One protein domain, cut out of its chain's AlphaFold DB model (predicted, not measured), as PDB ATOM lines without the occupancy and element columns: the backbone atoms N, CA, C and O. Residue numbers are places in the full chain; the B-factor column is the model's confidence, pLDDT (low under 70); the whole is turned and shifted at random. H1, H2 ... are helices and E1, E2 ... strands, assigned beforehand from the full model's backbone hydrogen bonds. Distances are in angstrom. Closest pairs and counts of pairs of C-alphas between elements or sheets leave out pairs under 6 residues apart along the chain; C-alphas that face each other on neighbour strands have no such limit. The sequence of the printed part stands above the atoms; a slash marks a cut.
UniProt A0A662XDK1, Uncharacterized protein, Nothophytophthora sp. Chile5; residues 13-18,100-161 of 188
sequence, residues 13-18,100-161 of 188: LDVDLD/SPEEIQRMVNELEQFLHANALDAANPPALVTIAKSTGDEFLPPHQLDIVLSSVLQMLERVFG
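AT A GLANCE: This is residues 13 to 18 and 100 to 161 of the 188 residues of an uncharacterized protein of Nothophytophthora sp. Chile5 (UniProt A0A662XDK1). Two helices, H1 and H2, lie side by side and run the same way, and a small ribbon of two parallel strands, E1 and E2, runs back the other way along H2, near it but with a gap between. The link from H1 to E2 turns at one end of the body, and the long link from E2 to H2 at the other. The printed part has 68 residues with two named helices and two named strands, in the order E1, H1, E2, H2; the class is mixed, helices and strands. It is compact, with a radius of gyration of the C-alphas of 12.3 A, and spans 36 by 24 by 17 A.

IN THESE COORDINATES: E1 is residues 13 to 16, beginning at C-alpha 13 (348.856, 386.107, 394.911). After the cut, H1 is residues 101 to 117, 24.2 A long, from C-alpha 101 at (367.280, 378.491, 407.621). E2 is residues 128 to 132, 13.0 A long. H2 is residues 145 to 160, 21.9 A long, ending at C-alpha 160 (351.007, 374.882, 391.205).

HOW THE PARTS SIT: E1 and E2 are parallel neighbours at 8 degrees; N 15 and O 130 are 2.9 A apart and N 132 and O 15 3.1 A, both within hydrogen-bond range. E2 and H2 are near each other, with 5 pairs of C-alphas within 10 A. E1 and H2 are apart. H1 and H2 touch at a shallow tilt of 27 degrees, the same way; their closest C-alphas, of Val 108 and Val 152, are 6.3 A apart. In H1 and H2 every O i to N i+4 pair is within hydrogen-bond range.

THE WHOLE: The C-alphas farthest apart, of Ala 123 and Asp 137, are 36.5 A apart. Residues 19 to 99 are not printed, and C-alphas 18 and 100 are 14.0 A apart across this cut. The link from H1 to E2 is short; that from E2 to H2, residues 133 to 144, is long. The mean pLDDT of the printed part is 89.1, and residues 134 to 138 are under 70.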
ATOM      1  N   LEU A  13     348.122 386.414 393.692       90.44
ATOM      2  CA  LEU A  13     348.856 386.107 394.911       90.44
ATOM      3  C   LEU A  13     350.080 387.015 394.957       90.44
ATOM      4  O   LEU A  13     350.938 386.913 394.085       90.44
ATOM      5  N   ASP A  14     350.138 387.887 395.951       91.56
ATOM      6  CA  ASP A  14     351.292 388.744 396.197       91.56
ATOM      7  C   ASP A  14     352.102 388.168 397.357       91.56
ATOM      8  O   ASP A  14     351.531 387.818 398.393       91.56
ATOM      9  N   VAL A  15     353.404 387.984 397.149       90.69
ATOM     10  CA  VAL A  15     354.319 387.406 398.135       90.69
ATOM     11  C   VAL A  15     355.427 388.408 398.429       90.69
ATOM     12  O   VAL A  15     356.372 388.561 397.652       90.69
ATOM     13  N   ASP A  16     355.324 389.049 399.587       89.00
ATOM     14  CA  ASP A  16     356.354 389.941 400.111       89.00
ATOM     15  C   ASP A  16     357.420 389.125 400.842       89.00
ATOM     16  O   ASP A  16     357.122 388.430 401.817       89.00
ATOM     17  N   LEU A  17     358.675 389.177 400.385       87.25
ATOM     18  CA  LEU A  17     359.733 388.377 401.013       87.25
ATOM     19  C   LEU A  17     360.164 388.916 402.389       87.25
ATOM     20  O   LEU A  17     360.678 388.155 403.206       87.25
ATOM     21  N   ASP A  18     359.874 390.176 402.696       83.69
ATOM     22  CA  ASP A  18     360.123 390.767 404.019       83.69
ATOM     23  C   ASP A  18     359.243 390.157 405.111       83.69
ATOM     24  O   ASP A  18     359.555 390.235 406.302       83.69
ATOM     25  N   SER A 100     366.766 382.147 410.899       88.12
ATOM     26  CA  SER A 100     367.523 380.925 410.616       88.12
ATOM     27  C   SER A 100     366.961 380.171 409.396       88.12
ATOM     28  O   SER A 100     365.770 380.283 409.081       88.12
ATOM     29  N   PRO A 101     367.769 379.341 408.709       88.75
ATOM     30  CA  PRO A 101     367.280 378.491 407.621       88.75
ATOM     31  C   PRO A 101     366.094 377.602 408.026       88.75
ATOM     32  O   PRO A 101     365.168 377.390 407.242       88.75
ATOM     33  N   GLU A 102     366.094 377.100 409.261       90.25
ATOM     34  CA  GLU A 102     365.014 376.290 409.818       90.25
ATOM     35  C   GLU A 102     363.722 377.097 410.002       90.25
ATOM     36  O   GLU A 102     362.632 376.577 409.751       90.25
ATOM     37  N   GLU A 103     363.828 378.358 410.429       89.62
ATOM     38  CA  GLU A 103     362.690 379.276 410.512       89.62
ATOM     39  C   GLU A 103     362.142 379.588 409.125       89.62
ATOM     40  O   GLU A 103     360.936 379.459 408.919       89.62
ATOM     41  N   ILE A 104     363.009 379.902 408.157       91.19
ATOM     42  CA  ILE A 104     362.613 380.141 406.762       91.19
ATOM     43  C   ILE A 104     361.843 378.940 406.221       91.19
ATOM     44  O   ILE A 104     360.734 379.093 405.709       91.19
ATOM     45  N   GLN A 105     362.372 377.726 406.390       93.31
ATOM     46  CA  GLN A 105     361.695 376.522 405.917       93.31
ATOM     47  C   GLN A 105     360.345 376.304 406.610       93.31
ATOM     48  O   GLN A 105     359.381 375.892 405.961       93.31
ATOM     49  N   ARG A 106     360.252 376.578 407.918       93.38
ATOM     50  CA  ARG A 106     358.988 376.494 408.660       93.38
ATOM     51  C   ARG A 106     357.952 377.463 408.091       93.38
ATOM     52  O   ARG A 106     356.850 377.029 407.778       93.38
ATOM     53  N   MET A 107     358.325 378.725 407.892       92.56
ATOM     54  CA  MET A 107     357.446 379.759 407.335       92.56
ATOM     55  C   MET A 107     357.002 379.427 405.906       92.56
ATOM     56  O   MET A 107     355.830 379.579 405.568       92.56
ATOM     57  N   VAL A 108     357.905 378.903 405.072       94.56
ATOM     58  CA  VAL A 108     357.567 378.437 403.715       94.56
ATOM     59  C   VAL A 108     356.564 377.280 403.766       94.56
ATOM     60  O   VAL A 108     355.612 377.265 402.990       94.56
ATOM     61  N   ASN A 109     356.727 376.338 404.699       95.19
ATOM     62  CA  ASN A 109     355.781 375.235 404.879       95.19
ATOM     63  C   ASN A 109     354.411 375.722 405.382       95.19
ATOM     64  O   ASN A 109     353.383 375.183 404.979       95.19
ATOM     65  N   GLU A 110     354.380 376.720 406.265       93.88
ATOM     66  CA  GLU A 110     353.135 377.343 406.733       93.88
ATOM     67  C   GLU A 110     352.407 378.063 405.591       93.88
ATOM     68  O   GLU A 110     351.193 377.910 405.449       93.88
ATOM     69  N   LEU A 111     353.143 378.765 404.721       93.88
ATOM     70  CA  LEU A 111     352.590 379.358 403.503       93.88
ATOM     71  C   LEU A 111     352.031 378.283 402.557       93.88
ATOM     72  O   LEU A 111     350.905 378.415 402.086       93.88
ATOM     73  N   GLU A 112     352.762 377.189 402.329       95.31
ATOM     74  CA  GLU A 112     352.300 376.045 401.525       95.31
ATOM     75  C   GLU A 112     350.975 375.476 402.066       95.31
ATOM     76  O   GLU A 112     350.005 375.286 401.328       95.31
ATOM     77  N   GLN A 113     350.897 375.268 403.384       95.06
ATOM     78  CA  GLN A 113     349.681 374.803 404.051       95.06
ATOM     79  C   GLN A 113     348.530 375.799 403.914       95.06
ATOM     80  O   GLN A 113     347.394 375.385 403.678       95.06
ATOM     81  N   PHE A 114     348.805 377.099 404.038       93.06
ATOM     82  CA  PHE A 114     347.811 378.148 403.844       93.06
ATOM     83  C   PHE A 114     347.232 378.123 402.423       93.06
ATOM     84  O   PHE A 114     346.010 378.202 402.269       93.06
ATOM     85  N   LEU A 115     348.068 377.966 401.392       93.25
ATOM     86  CA  LEU A 115     347.610 377.870 400.004       93.25
ATOM     87  C   LEU A 115     346.669 376.670 399.823       93.25
ATOM     88  O   LEU A 115     345.533 376.834 399.366       93.25
ATOM     89  N   HIS A 116     347.074 375.488 400.293       91.62
ATOM     90  CA  HIS A 116     346.238 374.289 400.227       91.62
ATOM     91  C   HIS A 116     344.928 374.419 401.013       91.62
ATOM     92  O   HIS A 116     343.866 374.038 400.514       91.62
ATOM     93  N   ALA A 117     344.970 374.991 402.219       92.62
ATOM     94  CA  ALA A 117     343.783 375.192 403.050       92.62
ATOM     95  C   ALA A 117     342.745 376.115 402.389       92.62
ATOM     96  O   ALA A 117     341.549 375.984 402.652       92.62
ATOM     97  N   ASN A 118     343.189 377.012 401.504       88.94
ATOM     98  CA  ASN A 118     342.336 377.933 400.754       88.94
ATOM     99  C   ASN A 118     342.015 377.449 399.327       88.94
ATOM    100  O   ASN A 118     341.533 378.238 398.514       88.94
ATOM    101  N   ALA A 119     342.240 376.163 399.025       88.75
ATOM    102  CA  ALA A 119     342.029 375.568 397.701       88.75
ATOM    103  C   ALA A 119     342.788 376.304 396.579       88.75
ATOM    104  O   ALA A 119     342.275 376.462 395.469       88.75
ATOM    105  N   LEU A 120     343.993 376.789 396.896       89.62
ATOM    106  CA  LEU A 120     344.952 377.329 395.941       89.62
ATOM    107  C   LEU A 120     345.954 376.225 395.621       89.62
ATOM    108  O   LEU A 120     346.912 376.002 396.356       89.62
ATOM    109  N   ASP A 121     345.689 375.502 394.541       90.81
ATOM    110  CA  ASP A 121     346.491 374.369 394.085       90.81
ATOM    111  C   ASP A 121     346.518 374.309 392.550       90.81
ATOM    112  O   ASP A 121     345.963 375.172 391.868       90.81
ATOM    113  N   ALA A 122     347.158 373.288 391.982       89.56
ATOM    114  CA  ALA A 122     347.244 373.101 390.534       89.56
ATOM    115  C   ALA A 122     345.880 373.045 389.808       89.56
ATOM    116  O   ALA A 122     345.814 373.347 388.616       89.56
ATOM    117  N   ALA A 123     344.785 372.662 390.480       89.12
ATOM    118  CA  ALA A 123     343.446 372.657 389.889       89.12
ATOM    119  C   ALA A 123     342.774 374.039 389.940       89.12
ATOM    120  O   ALA A 123     341.862 374.306 389.151       89.12
ATOM    121  N   ASN A 124     343.222 374.915 390.837       89.38
ATOM    122  CA  ASN A 124     342.725 376.277 390.994       89.38
ATOM    123  C   ASN A 124     343.879 377.270 391.260       89.38
ATOM    124  O   ASN A 124     343.972 377.831 392.357       89.38
ATOM    125  N   PRO A 125     344.781 377.482 390.281       89.69
ATOM    126  CA  PRO A 125     345.935 378.347 390.468       89.69
ATOM    127  C   PRO A 125     345.540 379.832 390.419       89.69
ATOM    128  O   PRO A 125     344.555 380.197 389.762       89.69
ATOM    129  N   PRO A 126     346.324 380.719 391.059       90.69
ATOM    130  CA  PRO A 126     346.199 382.153 390.841       90.69
ATOM    131  C   PRO A 126     346.417 382.500 389.368       90.69
ATOM    132  O   PRO A 126     347.153 381.828 388.644       90.69
ATOM    133  N   ALA A 127     345.809 383.601 388.926       90.50
ATOM    134  CA  ALA A 127     346.029 384.105 387.572       90.50
ATOM    135  C   ALA A 127     347.444 384.687 387.401       90.50
ATOM    136  O   ALA A 127     347.985 384.692 386.296       90.50
ATOM    137  N   LEU A 128     348.015 385.204 388.492       91.56
ATOM    138  CA  LEU A 128     349.346 385.790 388.556       91.56
ATOM    139  C   LEU A 128     349.885 385.652 389.981       91.56
ATOM    140  O   LEU A 128     349.145 385.879 390.941       91.56
ATOM    141  N   VAL A 129     351.170 385.323 390.097       93.00
ATOM    142  CA  VAL A 129     351.926 385.450 391.344       93.00
ATOM    143  C   VAL A 129     352.921 386.591 391.175       93.00
ATOM    144  O   VAL A 129     353.691 386.597 390.212       93.00
ATOM    145  N   THR A 130     352.892 387.555 392.084       93.62
ATOM    146  CA  THR A 130     353.905 388.604 392.205       93.62
ATOM    147  C   THR A 130     354.771 388.309 393.420       93.62
ATOM    148  O   THR A 130     354.283 387.815 394.432       93.62
ATOM    149  N   ILE A 131     356.079 388.539 393.289       92.50
ATOM    150  CA  ILE A 131     357.031 388.381 394.389       92.50
ATOM    151  C   ILE A 131     357.845 389.664 394.480       92.50
ATOM    152  O   ILE A 131     358.590 389.992 393.549       92.50
ATOM    153  N   ALA A 132     357.696 390.384 395.587       87.25
ATOM    154  CA  ALA A 132     358.458 391.588 395.863       87.25
ATOM    155  C   ALA A 132     359.753 391.220 396.599       87.25
ATOM    156  O   ALA A 132     359.741 390.633 397.680       87.25
ATOM    157  N   LYS A 133     360.889 391.561 395.982       80.19
ATOM    158  CA  LYS A 133     362.216 391.477 396.595       80.19
ATOM    159  C   LYS A 133     362.509 392.864 397.166       80.19
ATOM    160  O   LYS A 133     362.996 393.706 396.412       80.19
ATOM    161  N   SER A 134     362.146 393.149 398.414       69.00
ATOM    162  CA  SER A 134     362.510 394.442 398.997       69.00
ATOM    163  C   SER A 134     363.988 394.420 399.356       69.00
ATOM    164  O   SER A 134     364.424 393.797 400.316       69.00
ATOM    165  N   THR A 135     364.806 394.986 398.471       65.38
ATOM    166  CA  THR A 135     366.270 395.003 398.616       65.38
ATOM    167  C   THR A 135     366.806 396.382 398.987       65.38
ATOM    168  O   THR A 135     368.019 396.556 399.049       65.38
ATOM    169  N   GLY A 136     365.930 397.381 399.136       64.50
ATOM    170  CA  GLY A 136     366.308 398.787 399.312       64.50
ATOM    171  C   GLY A 136     366.165 399.325 400.735       64.50
ATOM    172  O   GLY A 136     366.717 400.378 401.030       64.50
ATOM    173  N   ASP A 137     365.434 398.624 401.597       65.44
ATOM    174  CA  ASP A 137     365.023 399.058 402.939       65.44
ATOM    175  C   ASP A 137     365.480 398.097 404.055       65.44
ATOM    176  O   ASP A 137     365.091 398.264 405.206       65.44
ATOM    177  N   GLU A 138     366.336 397.124 403.714       68.12
ATOM    178  CA  GLU A 138     367.004 396.180 404.627       68.12
ATOM    179  C   GLU A 138     366.077 395.289 405.486       68.12
ATOM    180  O   GLU A 138     366.573 394.587 406.367       68.12
ATOM    181  N   PHE A 139     364.765 395.224 405.206       73.12
ATOM    182  CA  PHE A 139     363.850 394.321 405.926       73.12
ATOM    183  C   PHE A 139     364.230 392.850 405.752       73.12
ATOM    184  O   PHE A 139     364.288 392.113 406.737       73.12
ATOM    185  N   LEU A 140     364.494 392.420 404.516       79.31
ATOM    186  CA  LEU A 140     365.111 391.131 404.235       79.31
ATOM    187  C   LEU A 140     366.617 391.332 404.031       79.31
ATOM    188  O   LEU A 140     367.019 391.961 403.044       79.31
ATOM    189  N   PRO A 141     367.479 390.770 404.899       81.12
ATOM    190  CA  PRO A 141     368.916 390.900 404.727       81.12
ATOM    191  C   PRO A 141     369.352 390.389 403.339       81.12
ATOM    192  O   PRO A 141     368.986 389.268 402.962       81.12
ATOM    193  N   PRO A 142     370.148 391.154 402.559       81.50
ATOM    194  CA  PRO A 142     370.457 390.814 401.166       81.50
ATOM    195  C   PRO A 142     371.062 389.420 400.971       81.50
ATOM    196  O   PRO A 142     370.849 388.789 399.937       81.50
ATOM    197  N   HIS A 143     371.795 388.909 401.962       84.81
ATOM    198  CA  HIS A 143     372.395 387.573 401.916       84.81
ATOM    199  C   HIS A 143     371.389 386.428 402.101       84.81
ATOM    200  O   HIS A 143     371.709 385.289 401.763       84.81
ATOM    201  N   GLN A 144     370.186 386.702 402.611       86.88
ATOM    202  CA  GLN A 144     369.110 385.715 402.760       86.88
ATOM    203  C   GLN A 144     368.169 385.663 401.557       86.88
ATOM    204  O   GLN A 144     367.485 384.654 401.371       86.88
ATOM    205  N   LEU A 145     368.163 386.709 400.724       88.56
ATOM    206  CA  LEU A 145     367.265 386.853 399.579       88.56
ATOM    207  C   LEU A 145     367.239 385.605 398.695       88.56
ATOM    208  O   LEU A 145     366.166 385.081 398.404       88.56
ATOM    209  N   ASP A 146     368.410 385.111 398.297       90.38
ATOM    210  CA  ASP A 146     368.511 383.974 397.381       90.38
ATOM    211  C   ASP A 146     367.934 382.692 397.989       90.38
ATOM    212  O   ASP A 146     367.254 381.931 397.299       90.38
ATOM    213  N   ILE A 147     368.172 382.459 399.284       91.25
ATOM    214  CA  ILE A 147     367.639 381.298 400.006       91.25
ATOM    215  C   ILE A 147     366.122 381.399 400.145       91.25
ATOM    216  O   ILE A 147     365.423 380.438 399.825       91.25
ATOM    217  N   VAL A 148     365.605 382.548 400.580       92.06
ATOM    218  CA  VAL A 148     364.164 382.748 400.777       92.06
ATOM    219  C   VAL A 148     363.432 382.640 399.442       92.06
ATOM    220  O   VAL A 148     362.496 381.848 399.317       92.06
ATOM    221  N   LEU A 149     363.896 383.359 398.416       93.38
ATOM    222  CA  LEU A 149     363.296 383.337 397.084       93.38
ATOM    223  C   LEU A 149     363.307 381.925 396.493       93.38
ATOM    224  O   LEU A 149     362.283 381.465 395.995       93.38
ATOM    225  N   SER A 150     364.437 381.218 396.570       94.38
ATOM    226  CA  SER A 150     364.537 379.853 396.041       94.38
ATOM    227  C   SER A 150     363.588 378.897 396.761       94.38
ATOM    228  O   SER A 150     362.911 378.103 396.107       94.38
ATOM    229  N   SER A 151     363.490 378.985 398.090       95.56
ATOM    230  CA  SER A 151     362.577 378.153 398.880       95.56
ATOM    231  C   SER A 151     361.108 378.428 398.545       95.56
ATOM    232  O   SER A 151     360.326 377.484 398.403       95.56
ATOM    233  N   VAL A 152     360.735 379.699 398.358       95.69
ATOM    234  CA  VAL A 152     359.384 380.100 397.935       95.69
ATOM    235  C   VAL A 152     359.081 379.602 396.522       95.69
ATOM    236  O   VAL A 152     358.033 379.001 396.312       95.69
ATOM    237  N   LEU A 153     359.990 379.783 395.560       96.12
ATOM    238  CA  LEU A 153     359.790 379.317 394.182       96.12
ATOM    239  C   LEU A 153     359.635 377.796 394.111       96.12
ATOM    240  O   LEU A 153     358.704 377.309 393.475       96.12
ATOM    241  N   GLN A 154     360.478 377.044 394.823       96.75
ATOM    242  CA  GLN A 154     360.351 375.587 394.905       96.75
ATOM    243  C   GLN A 154     359.024 375.158 395.538       96.75
ATOM    244  O   GLN A 154     358.457 374.139 395.152       96.75
ATOM    245  N   MET A 155     358.531 375.899 396.534       97.19
ATOM    246  CA  MET A 155     357.216 375.653 397.126       97.19
ATOM    247  C   MET A 155     356.094 375.914 396.121       97.19
ATOM    248  O   MET A 155     355.249 375.046 395.919       97.19
ATOM    249  N   LEU A 156     356.129 377.048 395.422       96.75
ATOM    250  CA  LEU A 156     355.148 377.380 394.391       96.75
ATOM    251  C   LEU A 156     355.140 376.340 393.259       96.75
ATOM    252  O   LEU A 156     354.063 375.972 392.794       96.75
ATOM    253  N   GLU A 157     356.303 375.808 392.866       96.31
ATOM    254  CA  GLU A 157     356.403 374.709 391.895       96.31
ATOM    255  C   GLU A 157     355.732 373.422 392.391       96.31
ATOM    256  O   GLU A 157     355.063 372.729 391.624       96.31
ATOM    257  N   ARG A 158     355.868 373.096 393.684       96.19
ATOM    258  CA  ARG A 158     355.175 371.940 394.280       96.19
ATOM    259  C   ARG A 158     353.658 372.128 394.316       96.19
ATOM    260  O   ARG A 158     352.935 371.166 394.071       96.19
ATOM    261  N   VAL A 159     353.183 373.340 394.610       95.94
ATOM    262  CA  VAL A 159     351.749 373.643 394.766       95.94
ATOM    263  C   VAL A 159     351.038 373.777 393.416       95.94
ATOM    264  O   VAL A 159     349.943 373.235 393.238       95.94
ATOM    265  N   PHE A 160     351.645 374.490 392.466       95.06
ATOM    266  CA  PHE A 160     351.007 374.882 391.205       95.06
ATOM    267  C   PHE A 160     351.560 374.162 389.967       95.06
ATOM    268  O   PHE A 160     350.920 374.199 388.916       95.06
ATOM    269  N   GLY A 161     352.697 373.472 390.076       93.25
ATOM    270  CA  GLY A 161     353.384 372.832 388.954       93.25
ATOM    271  C   GLY A 161     354.429 373.740 388.296       93.25
ATOM    272  O   GLY A 161     354.969 374.644 388.923       93.25
TER     273      GLY A 161